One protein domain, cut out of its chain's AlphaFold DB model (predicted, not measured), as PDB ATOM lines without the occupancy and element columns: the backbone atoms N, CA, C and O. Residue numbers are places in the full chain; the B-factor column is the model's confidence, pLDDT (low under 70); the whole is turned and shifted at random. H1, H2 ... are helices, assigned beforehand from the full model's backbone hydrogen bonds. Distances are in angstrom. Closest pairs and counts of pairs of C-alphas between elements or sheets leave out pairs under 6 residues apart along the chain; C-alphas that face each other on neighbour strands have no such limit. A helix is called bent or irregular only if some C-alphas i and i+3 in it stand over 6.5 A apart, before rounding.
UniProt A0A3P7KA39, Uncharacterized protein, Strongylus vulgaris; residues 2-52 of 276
ATOM      1  N   PHE A   2     117.578 -22.555  38.580       44.62
ATOM      2  CA  PHE A   2     116.231 -22.320  39.141       44.62
ATOM      3  C   PHE A   2     116.164 -22.262  40.677       44.62
ATOM      4  O   PHE A   2     115.453 -21.431  41.224       44.62
ATOM      5  N   GLN A   3     117.003 -23.036  41.366       49.31
ATOM      6  CA  GLN A   3     117.075 -23.048  42.833       49.31
ATOM      7  C   GLN A   3     117.534 -21.703  43.425       49.31
ATOM      8  O   GLN A   3     117.116 -21.318  44.506       49.31
ATOM      9  N   MET A   4     118.345 -20.942  42.683       52.22
ATOM     10  CA  MET A   4     118.802 -19.609  43.094       52.22
ATOM     11  C   MET A   4     117.669 -18.572  43.011       52.22
ATOM     12  O   MET A   4     117.608 -17.658  43.826       52.22
ATOM     13  N   LEU A   5     116.752 -18.740  42.051       53.12
ATOM     14  CA  LEU A   5     115.576 -17.886  41.877       53.12
ATOM     15  C   LEU A   5     114.486 -18.199  42.908       53.12
ATOM     16  O   LEU A   5     113.818 -17.283  43.374       53.12
ATOM     17  N   GLU A   6     114.330 -19.465  43.303       54.78
ATOM     18  CA  GLU A   6     113.438 -19.854  44.404       54.78
ATOM     19  C   GLU A   6     113.954 -19.367  45.757       54.78
ATOM     20  O   GLU A   6     113.171 -18.829  46.536       54.78
ATOM     21  N   ILE A   7     115.265 -19.457  46.009       57.88
ATOM     22  CA  ILE A   7     115.878 -18.897  47.221       57.88
ATOM     23  C   ILE A   7     115.622 -17.389  47.275       57.88
ATOM     24  O   ILE A   7     115.056 -16.933  48.256       57.88
ATOM     25  N   LEU A   8     115.891 -16.642  46.193       56.34
ATOM     26  CA  LEU A   8     115.614 -15.197  46.105       56.34
ATOM     27  C   LEU A   8     114.129 -14.840  46.278       56.34
ATOM     28  O   LEU A   8     113.813 -13.788  46.828       56.34
ATOM     29  N   LYS A   9     113.218 -15.696  45.801       55.22
ATOM     30  CA  LYS A   9     111.768 -15.520  45.951       55.22
ATOM     31  C   LYS A   9     111.301 -15.741  47.391       55.22
ATOM     32  O   LYS A   9     110.417 -15.026  47.843       55.22
ATOM     33  N   THR A  10     111.887 -16.707  48.092       57.44
ATOM     34  CA  THR A  10     111.546 -17.014  49.492       57.44
ATOM     35  C   THR A  10     112.149 -15.968  50.436       57.44
ATOM     36  O   THR A  10     111.476 -15.479  51.337       57.44
ATOM     37  N   ASP A  11     113.374 -15.523  50.144       55.22
ATOM     38  CA  ASP A  11     114.072 -14.432  50.838       55.22
ATOM     39  C   ASP A  11     113.312 -13.089  50.734       55.22
ATOM     40  O   ASP A  11     113.391 -12.242  51.625       55.22
ATOM     41  N   TRP A  12     112.541 -12.890  49.656       55.62
ATOM     42  CA  TRP A  12     111.738 -11.685  49.410       55.62
ATOM     43  C   TRP A  12     110.525 -11.539  50.349       55.62
ATOM     44  O   TRP A  12     110.096 -10.411  50.602       55.62
ATOM     45  N   GLU A  13     109.986 -12.642  50.883       54.56
ATOM     46  CA  GLU A  13     108.806 -12.638  51.768       54.56
ATOM     47  C   GLU A  13     109.160 -12.376  53.247       54.56
ATOM     48  O   GLU A  13     108.314 -11.890  54.006       54.56
ATOM     49  N   ASP A  14     110.424 -12.568  53.646       55.34
ATOM     50  CA  ASP A  14     110.914 -12.210  54.980       55.34
ATOM     51  C   ASP A  14     111.294 -10.720  55.052       55.34
ATOM     52  O   ASP A  14     112.371 -10.249  54.670       55.34
ATOM     53  N   ARG A  15     110.360  -9.948  55.610       57.78
ATOM     54  CA  ARG A  15     110.360  -8.480  55.713       57.78
ATOM     55  C   ARG A  15     111.646  -7.802  56.255       57.78
ATOM     56  O   ARG A  15     111.852  -6.654  55.864       57.78
ATOM     57  N   PRO A  16     112.519  -8.411  57.096       54.84
ATOM     58  CA  PRO A  16     113.790  -7.789  57.500       54.84
ATOM     59  C   PRO A  16     114.990  -8.090  56.571       54.84
ATOM     60  O   PRO A  16     115.987  -7.370  56.627       54.84
ATOM     61  N   SER A  17     114.919  -9.110  55.707       57.06
ATOM     62  CA  SER A  17     115.972  -9.472  54.729       57.06
ATOM     63  C   SER A  17     115.810  -8.733  53.396       57.06
ATOM     64  O   SER A  17     116.772  -8.568  52.643       57.06
ATOM     65  N   SER A  18     114.586  -8.260  53.135       65.81
ATOM     66  CA  SER A  18     114.146  -7.603  51.901       65.81
ATOM     67  C   SER A  18     115.068  -6.465  51.446       65.81
ATOM     68  O   SER A  18     115.407  -6.387  50.270       65.81
ATOM     69  N   GLU A  19     115.553  -5.627  52.366       70.56
ATOM     70  CA  GLU A  19     116.414  -4.483  52.026       70.56
ATOM     71  C   GLU A  19     117.759  -4.927  51.430       70.56
ATOM     72  O   GLU A  19     118.164  -4.447  50.372       70.56
ATOM     73  N   LYS A  20     118.394  -5.944  52.029       73.94
ATOM     74  CA  LYS A  20     119.645  -6.512  51.507       73.94
ATOM     75  C   LYS A  20     119.433  -7.160  50.143       73.94
ATOM     76  O   LYS A  20     120.296  -7.055  49.280       73.94
ATOM     77  N   ILE A  21     118.302  -7.824  49.924       78.94
ATOM     78  CA  ILE A  21     117.989  -8.472  48.641       78.94
ATOM     79  C   ILE A  21     117.760  -7.424  47.553       78.94
ATOM     80  O   ILE A  21     118.286  -7.560  46.448       78.94
ATOM     81  N   MET A  22     117.040  -6.348  47.873       79.00
ATOM     82  CA  MET A  22     116.864  -5.221  46.960       79.00
ATOM     83  C   MET A  22     118.208  -4.599  46.580       79.00
ATOM     84  O   MET A  22     118.417  -4.303  45.404       79.00
ATOM     85  N   ASP A  23     119.148  -4.491  47.523       81.50
ATOM     86  CA  ASP A  23     120.491  -4.005  47.216       81.50
ATOM     87  C   ASP A  23     121.224  -4.901  46.212       81.50
ATOM     88  O   ASP A  23     121.771  -4.425  45.214       81.50
ATOM     89  N   HIS A  24     121.151  -6.219  46.388       83.75
ATOM     90  CA  HIS A  24     121.727  -7.159  45.425       83.75
ATOM     91  C   HIS A  24     121.068  -7.049  44.043       83.75
ATOM     92  O   HIS A  24     121.761  -7.122  43.025       83.75
ATOM     93  N   ILE A  25     119.752  -6.823  43.987       85.06
ATOM     94  CA  ILE A  25     119.014  -6.623  42.733       85.06
ATOM     95  C   ILE A  25     119.478  -5.342  42.036       85.06
ATOM     96  O   ILE A  25     119.829  -5.372  40.858       85.06
ATOM     97  N   TYR A  26     119.538  -4.216  42.741       86.69
ATOM     98  CA  TYR A  26     120.002  -2.955  42.167       86.69
ATOM     99  C   TYR A  26     121.473  -3.024  41.726       86.69
ATOM    100  O   TYR A  26     121.832  -2.469  40.687       86.69
ATOM    101  N   TYR A  27     122.323  -3.733  42.472       84.31
ATOM    102  CA  TYR A  27     123.706  -3.978  42.077       84.31
ATOM    103  C   TYR A  27     123.797  -4.834  40.805       84.31
ATOM    104  O   TYR A  27     124.595  -4.539  39.910       84.31
ATOM    105  N   ALA A  28     122.947  -5.855  40.675       88.69
ATOM    106  CA  ALA A  28     122.844  -6.658  39.460       88.69
ATOM    107  C   ALA A  28     122.354  -5.825  38.260       88.69
ATOM    108  O   ALA A  28     122.927  -5.923  37.175       88.69
ATOM    109  N   ILE A  29     121.361  -4.949  38.455       86.69
ATOM    110  CA  ILE A  29     120.874  -4.018  37.423       86.69
ATOM    111  C   ILE A  29     121.996  -3.075  36.974       86.69
ATOM    112  O   ILE A  29     122.203  -2.900  35.774       86.69
ATOM    113  N   PHE A  30     122.764  -2.515  37.913       88.62
ATOM    114  CA  PHE A  30     123.919  -1.673  37.593       88.62
ATOM    115  C   PHE A  30     124.960  -2.415  36.744       88.62
ATOM    116  O   PHE A  30     125.466  -1.852  35.776       88.62
ATOM    117  N   LYS A  31     125.249  -3.688  37.049       85.50
ATOM    118  CA  LYS A  31     126.176  -4.499  36.242       85.50
ATOM    119  C   LYS A  31     125.707  -4.693  34.800       85.50
ATOM    120  O   LYS A  31     126.544  -4.735  33.904       85.50
ATOM    121  N   LEU A  32     124.399  -4.811  34.576       88.94
ATOM    122  CA  LEU A  32     123.829  -4.933  33.231       88.94
ATOM    123  C   LEU A  32     123.779  -3.582  32.499       88.94
ATOM    124  O   LEU A  32     123.942  -3.536  31.281       88.94
ATOM    125  N   PHE A  33     123.589  -2.480  33.232       87.75
ATOM    126  CA  PHE A  33     123.419  -1.133  32.677       87.75
ATOM    127  C   PHE A  33     124.329  -0.087  33.353       87.75
ATOM    128  O   PHE A  33     123.831   0.873  33.950       87.75
ATOM    129  N   PRO A  34     125.663  -0.196  33.212       81.50
ATOM    130  CA  PRO A  34     126.608   0.654  33.943       81.50
ATOM    131  C   PRO A  34     126.519   2.142  33.566       81.50
ATOM    132  O   PRO A  34     126.847   3.006  34.372       81.50
ATOM    133  N   ASN A  35     126.022   2.453  32.364       86.06
ATOM    134  CA  ASN A  35     125.905   3.818  31.836       86.06
ATOM    135  C   ASN A  35     124.570   4.512  32.175       86.06
ATOM    136  O   ASN A  35     124.272   5.555  31.592       86.06
ATOM    137  N   LYS A  36     123.710   3.911  33.011       84.38
ATOM    138  CA  LYS A  36     122.394   4.480  33.356       84.38
ATOM    139  C   LYS A  36     122.407   5.115  34.740       84.38
ATOM    140  O   LYS A  36     122.524   6.329  34.838       84.38
ATOM    141  N   LEU A  37     122.289   4.311  35.790       82.50
ATOM    142  CA  LEU A  37     122.294   4.762  37.180       82.50
ATOM    143  C   LEU A  37     123.180   3.829  38.001       82.50
ATOM    144  O   LEU A  37     123.152   2.616  37.804       82.50
ATOM    145  N   SER A  38     123.921   4.388  38.959       86.88
ATOM    146  CA  SER A  38     124.613   3.574  39.959       86.88
ATOM    147  C   SER A  38     123.616   2.820  40.839       86.88
ATOM    148  O   SER A  38     122.479   3.253  41.037       86.88
ATOM    149  N   HIS A  39     124.076   1.724  41.441       81.94
ATOM    150  CA  HIS A  39     123.295   0.954  42.406       81.94
ATOM    151  C   HIS A  39     122.662   1.846  43.499       81.94
ATOM    152  O   HIS A  39     121.487   1.670  43.812       81.94
ATOM    153  N   ARG A  40     123.386   2.847  44.020       84.25
ATOM    154  CA  ARG A  40     122.860   3.788  45.027       84.25
ATOM    155  C   ARG A  40     121.795   4.731  44.469       84.25
ATOM    156  O   ARG A  40     120.804   4.993  45.136       84.25
ATOM    157  N   GLN A  41     121.974   5.221  43.244       85.88
ATOM    158  CA  GLN A  41     120.994   6.102  42.599       85.88
ATOM    159  C   GLN A  41     119.696   5.364  42.249       85.88
ATOM    160  O   GLN A  41     118.629   5.972  42.278       85.88
ATOM    161  N   LEU A  42     119.767   4.061  41.950       84.44
ATOM    162  CA  LEU A  42     118.586   3.232  41.687       84.44
ATOM    163  C   LEU A  42     117.650   3.144  42.897       84.44
ATOM    164  O   LEU A  42     116.439   3.104  42.704       84.44
ATOM    165  N   VAL A  43     118.186   3.185  44.122       84.69
ATOM    166  CA  VAL A  43     117.380   3.189  45.354       84.69
ATOM    167  C   VAL A  43     116.463   4.414  45.392       84.69
ATOM    168  O   VAL A  43     115.262   4.279  45.605       84.69
ATOM    169  N   THR A  44     117.011   5.603  45.127       83.19
ATOM    170  CA  THR A  44     116.249   6.861  45.129       83.19
ATOM    171  C   THR A  44     115.333   6.981  43.912       83.19
ATOM    172  O   THR A  44     114.205   7.444  44.031       83.19
ATOM    173  N   ALA A  45     115.787   6.532  42.740       84.06
ATOM    174  CA  ALA A  45     115.022   6.642  41.502       84.06
ATOM    175  C   ALA A  45     113.881   5.621  41.390       84.06
ATOM    176  O   ALA A  45     112.978   5.812  40.578       84.06
ATOM    177  N   ARG A  46     113.904   4.530  42.171       83.62
ATOM    178  CA  ARG A  46     112.901   3.463  42.077       83.62
ATOM    179  C   ARG A  46     111.478   3.985  42.253       83.62
ATOM    180  O   ARG A  46     110.636   3.628  41.441       83.62
ATOM    181  N   GLY A  47     111.223   4.820  43.261       80.88
ATOM    182  CA  GLY A  47     109.882   5.364  43.513       80.88
ATOM    183  C   GLY A  47     109.353   6.156  42.315       80.88
ATOM    184  O   GLY A  47     108.250   5.903  41.838       80.88
ATOM    185  N   ASP A  48     110.190   7.028  41.752       81.00
ATOM    186  CA  ASP A  48     109.855   7.815  40.563       81.00
ATOM    187  C   ASP A  48     109.621   6.937  39.327       81.00
ATOM    188  O   ASP A  48     108.752   7.226  38.502       81.00
ATOM    189  N   LEU A  49     110.407   5.869  39.162       81.69
ATOM    190  CA  LEU A  49     110.267   4.926  38.053       81.69
ATOM    191  C   LEU A  49     108.988   4.096  38.194       81.69
ATOM    192  O   LEU A  49     108.233   3.980  37.230       81.69
ATOM    193  N   GLU A  50     108.710   3.569  39.385       80.44
ATOM    194  CA  GLU A  50     107.464   2.861  39.685       80.44
ATOM    195  C   GLU A  50     106.253   3.764  39.432       80.44
ATOM    196  O   GLU A  50     105.287   3.326  38.816       80.44
ATOM    197  N   GLU A  51     106.324   5.046  39.804       74.81
ATOM    198  CA  GLU A  51     105.260   6.019  39.546       74.81
ATOM    199  C   GLU A  51     105.071   6.318  38.049       74.81
ATOM    200  O   GLU A  51     103.934   6.410  37.572       74.81
ATOM    201  N   ARG A  52     106.165   6.482  37.295       73.44
ATOM    202  CA  ARG A  52     106.134   6.788  35.853       73.44
ATOM    203  C   ARG A  52     105.619   5.625  35.015       73.44
ATOM    204  O   ARG A  52     104.927   5.858  34.028       73.44
TER     205      ARG A  52
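Overview. This is residues 2 to 52 of the 276 residues of an uncharacterized protein of Strongylus vulgaris (UniProt A0A3P7KA39). H1 and H2 make an open V, joined where H1 ends and H2 begins, and H3 starts beside H2 and runs off about perpendicular to it. Residues 2 to 7 of H1 and 47 to 52 of H3 stick out. The printed part has 51 residues, is all helix with H1, H2, H3 in chain order, and is only just loose, close to compact: radius of gyration of the C-alphas 12.1 A, spans 30 by 21 by 17 A.

Arrangement. H1, residues 2 to 11, and H2, residues 18 to 32, form a helical hairpin, opposite ways at a steep tilt of 43 degrees. They only just touch, with 3 pairs of C-alphas within 8 A, H2 with residues 18 to 21 alone; the closest C-alphas, of Asp 11 and Ser 18, are 6.9 A apart. H3, residues 39 to 52, touches H2 with residues 39 to 43 alone, about perpendicular at 84 degrees; the closest C-alphas, of Tyr 27 and His 39, are 5.0 A apart. H1 and H3 are apart. Every O i to N i+4 pair is within hydrogen-bond range in H1 and H2, 6 of 10 in H3.

Along the chain. H1 runs 14.3 A from C-alpha 2 at (116.231, -22.320, 39.141), H2 21.2 A, and H3 19.3 A to C-alpha 52 at (106.134, 6.788, 35.853). H3 is only just irregular: C-alphas 44 and 47 are 6.7 A apart.

Size, cuts and confidence. The C-alphas farthest apart, of Gln 3 and Arg 52, are 32.5 A apart. The printed part has no cut, and both links are short. Residues 2 to 18 have pLDDT under 70.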